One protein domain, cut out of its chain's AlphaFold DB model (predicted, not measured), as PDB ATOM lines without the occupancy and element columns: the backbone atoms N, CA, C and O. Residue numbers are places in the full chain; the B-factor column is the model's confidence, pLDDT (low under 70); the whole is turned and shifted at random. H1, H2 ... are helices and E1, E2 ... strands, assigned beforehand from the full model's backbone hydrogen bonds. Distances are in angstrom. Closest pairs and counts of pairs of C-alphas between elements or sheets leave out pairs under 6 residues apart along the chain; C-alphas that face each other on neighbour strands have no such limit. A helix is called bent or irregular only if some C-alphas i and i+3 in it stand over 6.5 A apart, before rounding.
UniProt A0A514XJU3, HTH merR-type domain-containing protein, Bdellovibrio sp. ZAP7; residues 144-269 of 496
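This is residues 144 to 269 of the 496 residues of the protein "HTH merR-type domain-containing protein" of Bdellovibrio sp. ZAP7 (UniProt A0A514XJU3). A parallel two-stranded ribbon, E1 and E2, has the helix H7 packed along it, mostly on E2, and the longest helix, H2, lies beside H7 and runs the opposite way. The short helices H3, H4, H5 and H6 form a cluster with H3 near E1 and with H1 at its far side, while H8 follows E2 at the other end of the domain and residues 263 to 269 stick out. The printed part has 126 residues, with eight named helices and two named strands in the order H1 H2 H3 H4 H5 H6 E1 H7 E2 H8; the class is mostly helix. It is compact, with a radius of gyration of the C-alphas of 14.8 A and spans of 44 by 34 by 22 A.

E1 is residues 222 to 228, 19.7 A, beginning at C-alpha 222 (170.437, 183.561, 161.271), and E2 is residues 249 to 255, 18.8 A. H7, residues 229 to 246, measures 24.8 A; it is irregular, with C-alphas 230 and 233 8.1 A apart, and has a kink of 35 degrees near residue 236. H2 is residues 161 to 179, 27.6 A, and H1 is residues 146 to 158, 19.0 A, from C-alpha 146 at (192.927, 180.688, 180.862). The short helices are H3, residues 189 to 193, H4, residues 195 to 200, H5, residues 207 to 210, and H6, residues 215 to 218. H8, residues 256 to 268, 18.5 A, ends at C-alpha 268 (160.378, 200.298, 192.459).

E1 and E2 are parallel neighbours at 26 degrees; N 223 and O 249 are 2.8 A apart and N 251 and O 223 2.9 A, within hydrogen-bond range. E1, H7 and E2 form a strand-helix-strand unit, two parallel neighbour strands with a helix between them in the chain, with a right-handed crossover. The closest C-alphas of H7 and E2 are those of Tyr 229 and Arg 254, 4.3 A. H2 and H7 touch at a shallow tilt of 28 degrees, opposite ways, closest at the C-alphas of Pro 162 and Cys 246, 4.8 A. H7 and H8 touch only at their ends, closest at the C-alphas of Tyr 229 and Pro 256, 5.3 A. H3 touches H6, closest at the C-alphas of Ser 191 and Phe 217, 4.9 A. H4 touches H1, about perpendicular at 87 degrees, closest at the C-alphas of Val 152 and Val 196, 6.1 A. H4 only just touches H2 and H5, with 3 pairs of C-alphas within 8 A each. H1 and E1 are apart. Every O i to N i+4 pair is within hydrogen-bond range in H1, H4 and H8; H2 has 14 of 15, H7 10 of 14, and H3 0 of 1 beside 2 of 2 O i to N i+3 pairs, while H5 and H6 are too short for an O i to N i+4 pair.

The C-alphas of Ser 157 and Lys 267, the two farthest apart, are 45.8 A from each other. The printed part has no cut and no long link. The mean pLDDT of the printed part is 90.4, and no printed residue is under 70.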
ATOM      1  N   VAL A 144     188.250 185.465 184.342       76.25
ATOM      2  CA  VAL A 144     189.725 185.563 184.426       76.25
ATOM      3  C   VAL A 144     190.352 184.168 184.295       76.25
ATOM      4  O   VAL A 144     191.234 183.779 185.051       76.25
ATOM      5  N   ASP A 145     189.811 183.381 183.369       78.69
ATOM      6  CA  ASP A 145     190.121 181.967 183.167       78.69
ATOM      7  C   ASP A 145     191.005 181.792 181.922       78.69
ATOM      8  O   ASP A 145     190.705 182.354 180.868       78.69
ATOM      9  N   GLN A 146     192.073 180.996 182.012       83.50
ATOM     10  CA  GLN A 146     192.927 180.688 180.862       83.50
ATOM     11  C   GLN A 146     192.163 179.894 179.785       83.50
ATOM     12  O   GLN A 146     192.397 180.095 178.592       83.50
ATOM     13  N   GLN A 147     191.187 179.062 180.176       86.31
ATOM     14  CA  GLN A 147     190.295 178.376 179.237       86.31
ATOM     15  C   GLN A 147     189.453 179.376 178.425       86.31
ATOM     16  O   GLN A 147     189.178 179.131 177.250       86.31
ATOM     17  N   ALA A 148     189.095 180.528 179.003       89.19
ATOM     18  CA  ALA A 148     188.367 181.579 178.294       89.19
ATOM     19  C   ALA A 148     189.217 182.241 177.198       89.19
ATOM     20  O   ALA A 148     188.694 182.558 176.132       89.19
ATOM     21  N   GLU A 149     190.520 182.425 177.428       90.06
ATOM     22  CA  GLU A 149     191.432 182.999 176.427       90.06
ATOM     23  C   GLU A 149     191.632 182.044 175.244       90.06
ATOM     24  O   GLU A 149     191.503 182.452 174.087       90.06
ATOM     25  N   VAL A 150     191.841 180.753 175.534       91.38
ATOM     26  CA  VAL A 150     191.934 179.694 174.515       91.38
ATOM     27  C   VAL A 150     190.626 179.572 173.728       91.38
ATOM     28  O   VAL A 150     190.662 179.517 172.497       91.38
ATOM     29  N   GLN A 151     189.465 179.592 174.397       91.38
ATOM     30  CA  GLN A 151     188.175 179.514 173.704       91.38
ATOM     31  C   GLN A 151     187.899 180.749 172.833       91.38
ATOM     32  O   GLN A 151     187.374 180.582 171.737       91.38
ATOM     33  N   VAL A 152     188.275 181.967 173.246       93.75
ATOM     34  CA  VAL A 152     188.152 183.154 172.374       93.75
ATOM     35  C   VAL A 152     189.019 183.010 171.122       93.75
ATOM     36  O   VAL A 152     188.534 183.281 170.026       93.75
ATOM     37  N   ALA A 153     190.273 182.568 171.252       91.62
ATOM     38  CA  ALA A 153     191.149 182.367 170.096       91.62
ATOM     39  C   ALA A 153     190.584 181.310 169.123       91.62
ATOM     40  O   ALA A 153     190.551 181.536 167.911       91.62
ATOM     41  N   HIS A 154     190.067 180.200 169.662       92.38
ATOM     42  CA  HIS A 154     189.373 179.156 168.903       92.38
ATOM     43  C   HIS A 154     188.115 179.693 168.201       92.38
ATOM     44  O   HIS A 154     188.026 179.610 166.977       92.38
ATOM     45  N   GLU A 155     187.202 180.345 168.930       93.75
ATOM     46  CA  GLU A 155     185.995 180.990 168.383       93.75
ATOM     47  C   GLU A 155     186.310 181.923 167.210       93.75
ATOM     48  O   GLU A 155     185.677 181.847 166.156       93.75
ATOM     49  N   VAL A 156     187.330 182.766 167.368       92.25
ATOM     50  CA  VAL A 156     187.741 183.752 166.363       92.25
ATOM     51  C   VAL A 156     188.359 183.106 165.116       92.25
ATOM     52  O   VAL A 156     188.227 183.659 164.017       92.25
ATOM     53  N   SER A 157     188.974 181.924 165.253       91.31
ATOM     54  CA  SER A 157     189.475 181.134 164.118       91.31
ATOM     55  C   SER A 157     188.349 180.527 163.268       91.31
ATOM     56  O   SER A 157     188.490 180.430 162.049       91.31
ATOM     57  N   LEU A 158     187.207 180.198 163.884       92.06
ATOM     58  CA  LEU A 158     186.061 179.562 163.225       92.06
ATOM     59  C   LEU A 158     185.188 180.539 162.420       92.06
ATOM     60  O   LEU A 158     184.363 180.103 161.617       92.06
ATOM     61  N   TYR A 159     185.298 181.850 162.650       92.69
ATOM     62  CA  TYR A 159     184.404 182.823 162.021       92.69
ATOM     63  C   TYR A 159     184.743 183.077 160.548       92.69
ATOM     64  O   TYR A 159     185.798 183.623 160.209       92.69
ATOM     65  N   SER A 160     183.778 182.787 159.673       92.00
ATOM     66  CA  SER A 160     183.769 183.308 158.306       92.00
ATOM     67  C   SER A 160     183.630 184.838 158.289       92.00
ATOM     68  O   SER A 160     183.216 185.458 159.271       92.00
ATOM     69  N   GLU A 161     183.966 185.465 157.163       89.19
ATOM     70  CA  GLU A 161     183.856 186.919 156.980       89.19
ATOM     71  C   GLU A 161     182.457 187.484 157.330       89.19
ATOM     72  O   GLU A 161     182.405 188.409 158.146       89.19
ATOM     73  N   PRO A 162     181.329 186.885 156.885       94.81
ATOM     74  CA  PRO A 162     179.986 187.218 157.371       94.81
ATOM     75  C   PRO A 162     179.851 187.296 158.900       94.81
ATOM     76  O   PRO A 162     179.284 188.256 159.421       94.81
ATOM     77  N   HIS A 163     180.423 186.341 159.642       94.62
ATOM     78  CA  HIS A 163     180.370 186.334 161.108       94.62
ATOM     79  C   HIS A 163     181.237 187.440 161.726       94.62
ATOM     80  O   HIS A 163     180.819 188.075 162.694       94.62
ATOM     81  N   LYS A 164     182.406 187.740 161.147       91.00
ATOM     82  CA  LYS A 164     183.262 188.855 161.598       91.00
ATOM     83  C   LYS A 164     182.575 190.210 161.385       91.00
ATOM     84  O   LYS A 164     182.591 191.057 162.280       91.00
ATOM     85  N   ILE A 165     181.900 190.390 160.246       91.56
ATOM     86  CA  ILE A 165     181.087 191.581 159.950       91.56
ATOM     87  C   ILE A 165     179.886 191.674 160.905       91.56
ATOM     88  O   ILE A 165     179.629 192.753 161.446       91.56
ATOM     89  N   LEU A 166     179.192 190.557 161.158       95.25
ATOM     90  CA  LEU A 166     178.075 190.470 162.104       95.25
ATOM     91  C   LEU A 166     178.495 190.908 163.514       95.25
ATOM     92  O   LEU A 166     177.887 191.823 164.061       95.25
ATOM     93  N   ILE A 167     179.551 190.322 164.090       93.50
ATOM     94  CA  ILE A 167     180.008 190.653 165.455       93.50
ATOM     95  C   ILE A 167     180.430 192.131 165.549       93.50
ATOM     96  O   ILE A 167     180.049 192.823 166.495       93.50
ATOM     97  N   SER A 168     181.139 192.641 164.533       88.81
ATOM     98  CA  SER A 168     181.490 194.066 164.414       88.81
ATOM     99  C   SER A 168     180.257 194.979 164.405       88.81
ATOM    100  O   SER A 168     180.264 196.015 165.064       88.81
ATOM    101  N   GLY A 169     179.198 194.618 163.675       92.44
ATOM    102  CA  GLY A 169     177.959 195.397 163.640       92.44
ATOM    103  C   GLY A 169     177.137 195.297 164.924       92.44
ATOM    104  O   GLY A 169     176.599 196.303 165.382       92.44
ATOM    105  N   LEU A 170     177.079 194.114 165.540       94.06
ATOM    106  CA  LEU A 170     176.345 193.873 166.785       94.06
ATOM    107  C   LEU A 170     176.866 194.729 167.947       94.06
ATOM    108  O   LEU A 170     176.056 195.205 168.741       94.06
ATOM    109  N   ARG A 171     178.177 195.008 168.008       90.50
ATOM    110  CA  ARG A 171     178.763 195.965 168.965       90.50
ATOM    111  C   ARG A 171     178.035 197.315 168.926       90.50
ATOM    112  O   ARG A 171     177.566 197.786 169.960       90.50
ATOM    113  N   ASN A 172     177.834 197.877 167.731       90.44
ATOM    114  CA  ASN A 172     177.123 199.145 167.542       90.44
ATOM    115  C   ASN A 172     175.650 199.052 167.985       90.44
ATOM    116  O   ASN A 172     175.117 200.004 168.554       90.44
ATOM    117  N   VAL A 173     174.989 197.908 167.755       93.56
ATOM    118  CA  VAL A 173     173.601 197.667 168.196       93.56
ATOM    119  C   VAL A 173     173.504 197.652 169.725       93.56
ATOM    120  O   VAL A 173     172.622 198.300 170.291       93.56
ATOM    121  N   PHE A 174     174.420 196.966 170.415       92.06
ATOM    122  CA  PHE A 174     174.420 196.892 171.880       92.06
ATOM    123  C   PHE A 174     174.832 198.216 172.534       92.06
ATOM    124  O   PHE A 174     174.249 198.605 173.549       92.06
ATOM    125  N   GLU A 175     175.776 198.952 171.943       90.31
ATOM    126  CA  GLU A 175     176.135 200.303 172.383       90.31
ATOM    127  C   GLU A 175     174.975 201.290 172.193       90.31
ATOM    128  O   GLU A 175     174.660 202.042 173.121       90.31
ATOM    129  N   TYR A 176     174.265 201.230 171.058       92.69
ATOM    130  CA  TYR A 176     173.049 202.015 170.841       92.69
ATOM    131  C   TYR A 176     171.972 201.672 171.874       92.69
ATOM    132  O   TYR A 176     171.505 202.569 172.582       92.69
ATOM    133  N   ALA A 177     171.631 200.386 172.024       92.50
ATOM    134  CA  ALA A 177     170.629 199.914 172.979       92.50
ATOM    135  C   ALA A 177     170.936 200.399 174.404       92.50
ATOM    136  O   ALA A 177     170.084 201.007 175.057       92.50
ATOM    137  N   LYS A 178     172.190 200.250 174.844       89.62
ATOM    138  CA  LYS A 178     172.687 200.745 176.132       89.62
ATOM    139  C   LYS A 178     172.580 202.268 176.260       89.62
ATOM    140  O   LYS A 178     172.092 202.748 177.281       89.62
ATOM    141  N   SER A 179     172.979 203.033 175.238       91.75
ATOM    142  CA  SER A 179     172.888 204.507 175.237       91.75
ATOM    143  C   SER A 179     171.446 205.022 175.327       91.75
ATOM    144  O   SER A 179     171.199 206.114 175.836       91.75
ATOM    145  N   LYS A 180     170.486 204.223 174.848       91.25
ATOM    146  CA  LYS A 180     169.053 204.528 174.835       91.25
ATOM    147  C   LYS A 180     168.264 203.846 175.956       91.25
ATOM    148  O   LYS A 180     167.039 203.953 175.945       91.25
ATOM    149  N   ASN A 181     168.931 203.155 176.886       89.38
ATOM    150  CA  ASN A 181     168.313 202.328 177.928       89.38
ATOM    151  C   ASN A 181     167.230 201.373 177.374       89.38
ATOM    152  O   ASN A 181     166.129 201.295 177.914       89.38
ATOM    153  N   ILE A 182     167.520 200.704 176.254       91.69
ATOM    154  CA  ILE A 182     166.720 199.608 175.685       91.69
ATOM    155  C   ILE A 182     167.168 198.312 176.363       91.69
ATOM    156  O   ILE A 182     168.362 198.001 176.371       91.69
ATOM    157  N   LEU A 183     166.232 197.549 176.926       90.94
ATOM    158  CA  LEU A 183     166.527 196.239 177.490       90.94
ATOM    159  C   LEU A 183     166.636 195.174 176.391       90.94
ATOM    160  O   LEU A 183     165.807 195.086 175.483       90.94
ATOM    161  N   MET A 184     167.669 194.346 176.530       91.06
ATOM    162  CA  MET A 184     167.987 193.203 175.677       91.06
ATOM    163  C   MET A 184     167.853 191.913 176.499       91.06
ATOM    164  O   MET A 184     168.042 191.925 177.719       91.06
ATOM    165  N   GLY A 185     167.523 190.801 175.846       88.12
ATOM    166  CA  GLY A 185     167.410 189.495 176.501       88.12
ATOM    167  C   GLY A 185     168.759 188.840 176.833       88.12
ATOM    168  O   GLY A 185     169.819 189.393 176.547       88.12
ATOM    169  N   PRO A 186     168.740 187.632 177.420       87.56
ATOM    170  CA  PRO A 186     169.930 186.971 177.959       87.56
ATOM    171  C   PRO A 186     170.899 186.371 176.936       87.56
ATOM    172  O   PRO A 186     171.899 185.790 177.351       87.56
ATOM    173  N   GLY A 187     170.608 186.485 175.641       85.69
ATOM    174  CA  GLY A 187     171.097 185.592 174.591       85.69
ATOM    175  C   GLY A 187     170.002 184.607 174.154       85.69
ATOM    176  O   GLY A 187     169.024 184.403 174.875       85.69
ATOM    177  N   ARG A 188     170.116 184.047 172.943       82.81
ATOM    178  CA  ARG A 188     169.115 183.139 172.352       82.81
ATOM    179  C   ARG A 188     169.766 182.168 171.362       82.81
ATOM    180  O   ARG A 188     170.576 182.576 170.534       82.81
ATOM    181  N   GLY A 189     169.368 180.896 171.421       82.75
ATOM    182  CA  GLY A 189     169.794 179.853 170.476       82.75
ATOM    183  C   GLY A 189     171.310 179.630 170.411       82.75
ATOM    184  O   GLY A 189     172.019 179.891 171.381       82.75
ATOM    185  N   ASN A 190     171.799 179.178 169.247       87.62
ATOM    186  CA  ASN A 190     173.221 178.931 168.960       87.62
ATOM    187  C   ASN A 190     174.142 180.082 169.427       87.62
ATOM    188  O   ASN A 190     175.182 179.839 170.033       87.62
ATOM    189  N   SER A 191     173.758 181.340 169.175       90.69
ATOM    190  CA  SER A 191     174.544 182.530 169.534       90.69
ATOM    191  C   SER A 191     174.717 182.728 171.044       90.69
ATOM    192  O   SER A 191     175.661 183.394 171.460       90.69
ATOM    193  N   GLY A 192     173.868 182.119 171.880       89.81
ATOM    194  CA  GLY A 192     174.046 182.112 173.336       89.81
ATOM    195  C   GLY A 192     175.323 181.395 173.799       89.81
ATOM    196  O   GLY A 192     175.823 181.713 174.876       89.81
ATOM    197  N   GLY A 193     175.866 180.472 172.993       91.69
ATOM    198  CA  GLY A 193     177.076 179.705 173.311       91.69
ATOM    199  C   GLY A 193     178.404 180.435 173.081       91.69
ATOM    200  O   GLY A 193     179.424 179.984 173.590       91.69
ATOM    201  N   SER A 194     178.416 181.557 172.352       94.12
ATOM    202  CA  SER A 194     179.659 182.276 172.036       94.12
ATOM    203  C   SER A 194     180.143 183.139 173.201       94.12
ATOM    204  O   SER A 194     179.449 184.042 173.685       94.12
ATOM    205  N   LEU A 195     181.387 182.899 173.606       94.19
ATOM    206  CA  LEU A 195     182.094 183.674 174.612       94.19
ATOM    207  C   LEU A 195     182.534 185.043 174.062       94.19
ATOM    208  O   LEU A 195     182.537 186.024 174.808       94.19
ATOM    209  N   VAL A 196     182.800 185.152 172.753       94.50
ATOM    210  CA  VAL A 196     183.030 186.443 172.074       94.50
ATOM    211  C   VAL A 196     181.781 187.326 172.146       94.50
ATOM    212  O   VAL A 196     181.875 188.474 172.585       94.50
ATOM    213  N   LEU A 197     180.594 186.800 171.822       94.38
ATOM    214  CA  LEU A 197     179.336 187.550 171.948       94.38
ATOM    215  C   LEU A 197     179.008 187.901 173.409       94.38
ATOM    216  O   LEU A 197     178.516 188.999 173.686       94.38
ATOM    217  N   TYR A 198     179.322 187.019 174.364       93.81
ATOM    218  CA  TYR A 198     179.267 187.364 175.788       93.81
ATOM    219  C   TYR A 198     180.227 188.517 176.138       93.81
ATOM    220  O   TYR A 198     179.856 189.399 176.916       93.81
ATOM    221  N   SER A 199     181.420 188.592 175.539       91.81
ATOM    222  CA  SER A 199     182.349 189.714 175.748       91.81
ATOM    223  C   SER A 199     181.787 191.051 175.229       91.81
ATOM    224  O   SER A 199     181.889 192.065 175.919       91.81
ATOM    225  N   GLU A 200     181.093 191.040 174.084       89.88
ATOM    226  CA  GLU A 200     180.457 192.223 173.471       89.88
ATOM    227  C   GLU A 200     179.165 192.680 174.175       89.88
ATOM    228  O   GLU A 200     178.640 193.751 173.877       89.88
ATOM    229  N   GLY A 201     178.653 191.907 175.138       87.31
ATOM    230  CA  GLY A 201     177.493 192.289 175.948       87.31
ATOM    231  C   GLY A 201     176.150 191.695 175.517       87.31
ATOM    232  O   GLY A 201     175.156 191.983 176.180       87.31
ATOM    233  N   TYR A 202     176.117 190.846 174.482       91.38
ATOM    234  CA  TYR A 202     174.912 190.124 174.043       91.38
ATOM    235  C   TYR A 202     174.366 189.227 175.161       91.38
ATOM    236  O   TYR A 202     173.312 189.499 175.739       91.38
ATOM    237  N   SER A 203     175.112 188.172 175.505       90.31
ATOM    238  CA  SER A 203     174.671 187.209 176.510       90.31
ATOM    239  C   SER A 203     174.769 187.794 177.922       90.31
ATOM    240  O   SER A 203     175.714 188.515 178.268       90.31
ATOM    241  N   GLN A 204     173.801 187.447 178.773       86.94
ATOM    242  CA  GLN A 204     173.779 187.829 180.192       86.94
ATOM    243  C   GLN A 204     174.276 186.703 181.116       86.94
ATOM    244  O   GLN A 204     174.499 186.930 182.301       86.94
ATOM    245  N   PHE A 205     174.532 185.514 180.566       88.69
ATOM    246  CA  PHE A 205     175.180 184.384 181.234       88.69
ATOM    247  C   PHE A 205     176.526 184.051 180.568       88.69
ATOM    248  O   PHE A 205     176.673 184.216 179.361       88.69
ATOM    249  N   ASN A 206     177.504 183.571 181.346       91.00
ATOM    250  CA  ASN A 206     178.773 183.063 180.810       91.00
ATOM    251  C   ASN A 206     178.548 181.651 180.215       91.00
ATOM    252  O   ASN A 206     178.171 180.761 180.985       91.00
ATOM    253  N   PRO A 207     178.776 181.412 178.907       92.12
ATOM    254  CA  PRO A 207     178.525 180.112 178.276       92.12
ATOM    255  C   PRO A 207     179.411 178.976 178.816       92.12
ATOM    256  O   PRO A 207     178.931 177.845 178.920       92.12
ATOM    257  N   LEU A 208     180.648 179.273 179.247       89.69
ATOM    258  CA  LEU A 208     181.574 178.288 179.831       89.69
ATOM    259  C   LEU A 208     180.956 177.555 181.030       89.69
ATOM    260  O   LEU A 208     181.071 176.338 181.148       89.69
ATOM    261  N   ARG A 209     180.234 178.286 181.894       87.50
ATOM    262  CA  ARG A 209     179.628 177.752 183.129       87.50
ATOM    263  C   ARG A 209     178.611 176.632 182.873       87.50
ATOM    264  O   ARG A 209     178.342 175.849 183.778       87.50
ATOM    265  N   TYR A 210     178.049 176.563 181.668       88.06
ATOM    266  CA  TYR A 210     177.023 175.590 181.291       88.06
ATOM    267  C   TYR A 210     177.502 174.597 180.220       88.06
ATOM    268  O   TYR A 210     176.721 173.741 179.802       88.06
ATOM    269  N   GLY A 211     178.763 174.693 179.775       88.94
ATOM    270  CA  GLY A 211     179.304 173.868 178.693       88.94
ATOM    271  C   GLY A 211     178.526 174.040 177.387       88.94
ATOM    272  O   GLY A 211     178.078 173.052 176.810       88.94
ATOM    273  N   LEU A 212     178.285 175.289 176.967       92.31
ATOM    274  CA  LEU A 212     177.644 175.575 175.680       92.31
ATOM    275  C   LEU A 212     178.670 175.549 174.540       92.31
ATOM    276  O   LEU A 212     179.777 176.060 174.688       92.31
ATOM    277  N   VAL A 213     178.266 174.985 173.402       92.69
ATOM    278  CA  VAL A 213     179.105 174.776 172.212       92.69
ATOM    279  C   VAL A 213     179.166 176.061 171.367       92.69
ATOM    280  O   VAL A 213     178.132 176.460 170.820       92.69
ATOM    281  N   PRO A 214     180.325 176.728 171.221       91.69
ATOM    282  CA  PRO A 214     180.422 177.969 170.454       91.69
ATOM    283  C   PRO A 214     180.472 177.767 168.929       91.69
ATOM    284  O   PRO A 214     180.042 178.653 168.189       91.69
ATOM    285  N   GLU A 215     180.916 176.605 168.435       93.75
ATOM    286  CA  GLU A 215     180.949 176.243 167.004       93.75
ATOM    287  C   GLU A 215     179.569 176.394 166.346       93.75
ATOM    288  O   GLU A 215     179.445 176.719 165.163       93.75
ATOM    289  N   TYR A 216     178.511 176.176 167.132       93.12
ATOM    290  CA  TYR A 216     177.124 176.364 166.726       93.12
ATOM    291  C   TYR A 216     176.848 177.780 166.199       93.12
ATOM    292  O   TYR A 216     175.990 177.949 165.329       93.12
ATOM    293  N   PHE A 217     177.531 178.799 166.729       92.94
ATOM    294  CA  PHE A 217     177.367 180.175 166.271       92.94
ATOM    295  C   PHE A 217     178.065 180.409 164.928       92.94
ATOM    296  O   PHE A 217     177.417 180.939 164.035       92.94
ATOM    297  N   SER A 218     179.311 179.957 164.739       90.75
ATOM    298  CA  SER A 218     180.089 180.189 163.502       90.75
ATOM    299  C   SER A 218     179.509 179.532 162.240       90.75
ATOM    300  O   SER A 218     179.944 179.831 161.129       90.75
ATOM    301  N   HIS A 219     178.507 178.666 162.407       88.75
ATOM    302  CA  HIS A 219     177.788 177.976 161.334       88.75
ATOM    303  C   HIS A 219     176.314 178.398 161.225       88.75
ATOM    304  O   HIS A 219     175.532 177.738 160.533       88.75
ATOM    305  N   THR A 220     175.895 179.475 161.901       88.62
ATOM    306  CA  THR A 220     174.524 179.974 161.751       88.62
ATOM    307  C   THR A 220     174.339 180.735 160.439       88.62
ATOM    308  O   THR A 220     175.248 181.386 159.932       88.62
ATOM    309  N   LYS A 221     173.120 180.682 159.894       91.06
ATOM    310  CA  LYS A 221     172.661 181.597 158.833       91.06
ATOM    311  C   LYS A 221     171.797 182.739 159.373       91.06
ATOM    312  O   LYS A 221     171.559 183.702 158.655       91.06
ATOM    313  N   MET A 222     171.346 182.619 160.626       90.50
ATOM    314  CA  MET A 222     170.437 183.561 161.271       90.50
ATOM    315  C   MET A 222     170.875 183.866 162.710       90.50
ATOM    316  O   MET A 222     171.186 182.956 163.486       90.50
ATOM    317  N   PHE A 223     170.864 185.141 163.077       93.25
ATOM    318  CA  PHE A 223     171.149 185.658 164.407       93.25
ATOM    319  C   PHE A 223     169.870 186.181 165.070       93.25
ATOM    320  O   PHE A 223     169.104 186.924 164.462       93.25
ATOM    321  N   TRP A 224     169.661 185.828 166.339       87.56
ATOM    322  CA  TRP A 224     168.425 186.115 167.067       87.56
ATOM    323  C   TRP A 224     168.745 186.934 168.323       87.56
ATOM    324  O   TRP A 224     169.513 186.482 169.175       87.56
ATOM    325  N   MET A 225     168.122 188.100 168.494       88.56
ATOM    326  CA  MET A 225     168.174 188.863 169.749       88.56
ATOM    327  C   MET A 225     166.767 189.139 170.273       88.56
ATOM    328  O   MET A 225     165.894 189.534 169.510       88.56
ATOM    329  N   ASP A 226     166.542 188.950 171.572       87.50
ATOM    330  CA  ASP A 226     165.322 189.423 172.235       87.50
ATOM    331  C   ASP A 226     165.514 190.901 172.642       87.50
ATOM    332  O   ASP A 226     166.552 191.254 173.208       87.50
ATOM    333  N   VAL A 227     164.514 191.745 172.384       89.56
ATOM    334  CA  VAL A 227     164.510 193.209 172.595       89.56
ATOM    335  C   VAL A 227     163.192 193.625 173.254       89.56
ATOM    336  O   VAL A 227     162.158 193.001 173.004       89.56
ATOM    337  N   GLU A 228     163.193 194.671 174.085       88.19
ATOM    338  CA  GLU A 228     161.964 195.222 174.677       88.19
ATOM    339  C   GLU A 228     160.898 195.531 173.606       88.19
ATOM    340  O   GLU A 228     161.171 196.167 172.579       88.19
ATOM    341  N   TYR A 229     159.686 194.997 173.801       84.56
ATOM    342  CA  TYR A 229     158.651 194.965 172.763       84.56
ATOM    343  C   TYR A 229     158.327 196.379 172.262       84.56
ATOM    344  O   TYR A 229     158.283 196.611 171.048       84.56
ATOM    345  N   SER A 230     158.199 197.326 173.194       84.06
ATOM    346  CA  SER A 230     157.872 198.733 172.954       84.06
ATOM    347  C   SER A 230     158.844 199.498 172.046       84.06
ATOM    348  O   SER A 230     158.410 200.460 171.411       84.06
ATOM    349  N   ARG A 231     160.118 199.086 171.936       86.56
ATOM    350  CA  ARG A 231     161.151 199.778 171.122       86.56
ATOM    351  C   ARG A 231     161.870 198.897 170.099       86.56
ATOM    352  O   ARG A 231     162.788 199.342 169.412       86.56
ATOM    353  N   SER A 232     161.386 197.671 169.917       84.88
ATOM    354  CA  SER A 232     161.893 196.697 168.942       84.88
ATOM    355  C   SER A 232     162.065 197.220 167.503       84.88
ATOM    356  O   SER A 232     162.946 196.736 166.799       84.88
ATOM    357  N   GLN A 233     161.289 198.218 167.059       87.31
ATOM    358  CA  GLN A 233     161.409 198.796 165.708       87.31
ATOM    359  C   GLN A 233     162.732 199.541 165.458       87.31
ATOM    360  O   GLN A 233     163.205 199.563 164.325       87.31
ATOM    361  N   GLU A 234     163.326 200.162 166.482       91.38
ATOM    362  CA  GLU A 234     164.595 200.894 166.333       91.38
ATOM    363  C   GLU A 234     165.753 199.918 166.113       91.38
ATOM    364  O   GLU A 234     166.526 200.069 165.170       91.38
ATOM    365  N   ILE A 235     165.811 198.868 166.937       94.06
ATOM    366  CA  ILE A 235     166.802 197.796 166.809       94.06
ATOM    367  C   ILE A 235     166.554 196.964 165.543       94.06
ATOM    368  O   ILE A 235     167.518 196.569 164.895       94.06
ATOM    369  N   GLY A 236     165.292 196.760 165.146       92.88
ATOM    370  CA  GLY A 236     164.920 196.088 163.897       92.88
ATOM    371  C   GLY A 236     165.606 196.700 162.676       92.88
ATOM    372  O   GLY A 236     166.332 195.993 161.992       92.88
ATOM    373  N   LYS A 237     165.514 198.024 162.491       94.44
ATOM    374  CA  LYS A 237     166.187 198.725 161.378       94.44
ATOM    375  C   LYS A 237     167.704 198.514 161.366       94.44
ATOM    376  O   LYS A 237     168.279 198.250 160.318       94.44
ATOM    377  N   MET A 238     168.347 198.568 162.537       95.81
ATOM    378  CA  MET A 238     169.784 198.286 162.651       95.81
ATOM    379  C   MET A 238     170.121 196.825 162.310       95.81
ATOM    380  O   MET A 238     171.216 196.540 161.829       95.81
ATOM    381  N   CYS A 239     169.195 195.893 162.554       95.12
ATOM    382  CA  CYS A 239     169.330 194.493 162.160       95.12
ATOM    383  C   CYS A 239     169.106 194.299 160.652       95.12
ATOM    384  O   CYS A 239     169.850 193.536 160.043       95.12
ATOM    385  N   ASP A 240     168.167 195.019 160.033       95.56
ATOM    386  CA  ASP A 240     167.947 195.013 158.580       95.56
ATOM    387  C   ASP A 240     169.205 195.521 157.841       95.56
ATOM    388  O   ASP A 240     169.739 194.849 156.953       95.56
ATOM    389  N   GLU A 241     169.746 196.666 158.278       96.19
ATOM    390  CA  GLU A 241     171.003 197.250 157.781       96.19
ATOM    391  C   GLU A 241     172.198 196.299 157.968       96.19
ATOM    392  O   GLU A 241     173.014 196.120 157.059       96.19
ATOM    393  N   LEU A 242     172.306 195.656 159.138       96.31
ATOM    394  CA  LEU A 242     173.375 194.698 159.408       96.31
ATOM    395  C   LEU A 242     173.223 193.416 158.580       96.31
ATOM    396  O   LEU A 242     174.230 192.892 158.108       96.31
ATOM    397  N   SER A 243     171.996 192.948 158.345       97.12
ATOM    398  CA  SER A 243     171.719 191.779 157.500       97.12
ATOM    399  C   SER A 243     172.191 192.023 156.069       97.12
ATOM    400  O   SER A 243     172.966 191.233 155.525       97.12
ATOM    401  N   ALA A 244     171.823 193.174 155.497       96.12
ATOM    402  CA  ALA A 244     172.273 193.596 154.171       96.12
ATOM    403  C   ALA A 244     173.805 193.744 154.077       96.12
ATOM    404  O   ALA A 244     174.389 193.447 153.037       96.12
ATOM    405  N   ARG A 245     174.468 194.166 155.164       94.56
ATOM    406  CA  ARG A 245     175.932 194.326 155.230       94.56
ATOM    407  C   ARG A 245     176.698 193.006 155.417       94.56
ATOM    408  O   ARG A 245     177.820 192.911 154.931       94.56
ATOM    409  N   CYS A 246     176.161 192.031 156.157       94.75
ATOM    410  CA  CYS A 246     176.884 190.795 156.502       94.75
ATOM    411  C   CYS A 246     176.461 189.551 155.704       94.75
ATOM    412  O   CYS A 246     177.206 188.576 155.692       94.75
ATOM    413  N   GLY A 247     175.298 189.559 155.044       94.94
ATOM    414  CA  GLY A 247     174.777 188.397 154.311       94.94
ATOM    415  C   GLY A 247     174.224 187.272 155.202       94.94
ATOM    416  O   GLY A 247     173.957 186.179 154.707       94.94
ATOM    417  N   LEU A 248     174.051 187.532 156.502       95.81
ATOM    418  CA  LEU A 248     173.346 186.675 157.460       95.81
ATOM    419  C   LEU A 248     172.037 187.364 157.859       95.81
ATOM    420  O   LEU A 248     171.971 188.587 157.907       95.81
ATOM    421  N   GLU A 249     171.003 186.595 158.171       95.81
ATOM    422  CA  GLU A 249     169.718 187.141 158.617       95.81
ATOM    423  C   GLU A 249     169.809 187.548 160.099       95.81
ATOM    424  O   GLU A 249     170.131 186.723 160.950       95.81
ATOM    425  N   VAL A 250     169.555 188.810 160.444       95.19
ATOM    426  CA  VAL A 250     169.639 189.322 161.823       95.19
ATOM    427  C   VAL A 250     168.253 189.772 162.267       95.19
ATOM    428  O   VAL A 250     167.662 190.650 161.646       95.19
ATOM    429  N   VAL A 251     167.720 189.190 163.349       90.06
ATOM    430  CA  VAL A 251     166.313 189.385 163.739       90.06
ATOM    431  C   VAL A 251     166.160 189.849 165.189       90.06
ATOM    432  O   VAL A 251     166.588 189.180 166.139       90.06
ATOM    433  N   ALA A 252     165.477 190.985 165.358       89.44
ATOM    434  CA  ALA A 252     165.088 191.559 166.643       89.44
ATOM    435  C   ALA A 252     163.700 191.055 167.084       89.44
ATOM    436  O   ALA A 252     162.657 191.572 166.675       89.44
ATOM    437  N   PHE A 253     163.677 190.044 167.950       83.81
ATOM    438  CA  PHE A 253     162.457 189.488 168.528       83.81
ATOM    439  C   PHE A 253     161.906 190.355 169.654       83.81
ATOM    440  O   PHE A 253     162.615 190.744 170.579       83.81
ATOM    441  N   ARG A 254     160.599 190.612 169.608       84.31
ATOM    442  CA  ARG A 254     159.908 191.431 170.606       84.31
ATOM    443  C   ARG A 254     159.638 190.612 171.867       84.31
ATOM    444  O   ARG A 254     158.964 189.588 171.798       84.31
ATOM    445  N   SER A 255     160.121 191.070 173.018       82.00
ATOM    446  CA  SER A 255     159.926 190.407 174.309       82.00
ATOM    447  C   SER A 255     159.098 191.280 175.260       82.00
ATOM    448  O   SER A 255     159.618 192.264 175.795       82.00
ATOM    449  N   PRO A 256     157.824 190.926 175.521       80.56
ATOM    450  CA  PRO A 256     156.997 191.623 176.508       80.56
ATOM    451  C   PRO A 256     157.594 191.601 177.921       80.56
ATOM    452  O   PRO A 256     157.476 192.578 178.651       80.56
ATOM    453  N   PHE A 257     158.304 190.531 178.307       82.62
ATOM    454  CA  PHE A 257     158.932 190.452 179.632       82.62
ATOM    455  C   PHE A 257     160.006 191.523 179.856       82.62
ATOM    456  O   PHE A 257     160.202 191.957 180.986       82.62
ATOM    457  N   LEU A 258     160.684 191.979 178.797       88.19
ATOM    458  CA  LEU A 258     161.646 193.076 178.902       88.19
ATOM    459  C   LEU A 258     160.932 194.425 179.124       88.19
ATOM    460  O   LEU A 258     161.411 195.218 179.929       88.19
ATOM    461  N   ASP A 259     159.754 194.655 178.526       88.38
ATOM    462  CA  ASP A 259     158.906 195.808 178.883       88.38
ATOM    463  C   ASP A 259     158.412 195.696 180.345       88.38
ATOM    464  O   ASP A 259     158.518 196.658 181.102       88.38
ATOM    465  N   ILE A 260     157.941 194.521 180.783       87.00
ATOM    466  CA  ILE A 260     157.452 194.287 182.159       87.00
ATOM    467  C   ILE A 260     158.574 194.503 183.195       87.00
ATOM    468  O   ILE A 260     158.381 195.214 184.181       87.00
ATOM    469  N   LEU A 261     159.780 193.971 182.949       89.81
ATOM    470  CA  LEU A 261     160.984 194.212 183.761       89.81
ATOM    471  C   LEU A 261     161.315 195.704 183.904       89.81
ATOM    472  O   LEU A 261     161.861 196.120 184.927       89.81
ATOM    473  N   LYS A 262     161.037 196.496 182.868       91.12
ATOM    474  CA  LYS A 262     161.254 197.943 182.851       91.12
ATOM    475  C   LYS A 262     160.187 198.658 183.671       91.12
ATOM    476  O   LYS A 262     160.527 199.352 184.618       91.12
ATOM    477  N   MET A 263     158.916 198.359 183.405       92.12
ATOM    478  CA  MET A 263     157.757 198.937 184.094       92.12
ATOM    479  C   MET A 263     157.776 198.684 185.611       92.12
ATOM    480  O   MET A 263     157.414 199.576 186.378       92.12
ATOM    481  N   VAL A 264     158.258 197.522 186.073       90.44
ATOM    482  CA  VAL A 264     158.466 197.289 187.516       90.44
ATOM    483  C   VAL A 264     159.627 198.126 188.059       90.44
ATOM    484  O   VAL A 264     159.480 198.743 189.109       90.44
ATOM    485  N   GLN A 265     160.758 198.221 187.351       89.38
ATOM    486  CA  GLN A 265     161.887 199.064 187.778       89.38
ATOM    487  C   GLN A 265     161.575 200.568 187.750       89.38
ATOM    488  O   GLN A 265     162.147 201.318 188.540       89.38
ATOM    489  N   ASP A 266     160.653 201.013 186.899       89.56
ATOM    490  CA  ASP A 266     160.150 202.389 186.903       89.56
ATOM    491  C   ASP A 266     159.292 202.664 188.159       89.56
ATOM    492  O   ASP A 266     159.360 203.760 188.717       89.56
ATOM    493  N   LYS A 267     158.554 201.656 188.663       89.75
ATOM    494  CA  LYS A 267     157.790 201.724 189.928       89.75
ATOM    495  C   LYS A 267     158.683 201.610 191.179       89.75
ATOM    496  O   LYS A 267     158.512 202.395 192.110       89.75
ATOM    497  N   VAL A 268     159.631 200.664 191.224       87.06
ATOM    498  CA  VAL A 268     160.378 200.298 192.459       87.06
ATOM    499  C   VAL A 268     161.852 200.733 192.479       87.06
ATOM    500  O   VAL A 268     162.526 200.626 193.505       87.06
ATOM    501  N   GLY A 269     162.364 201.258 191.365       84.38
ATOM    502  CA  GLY A 269     163.781 201.555 191.152       84.38
ATOM    503  C   GLY A 269     164.551 200.413 190.474       84.38
ATOM    504  O   GLY A 269     164.062 199.299 190.322       84.38
TER     505      GLY A 269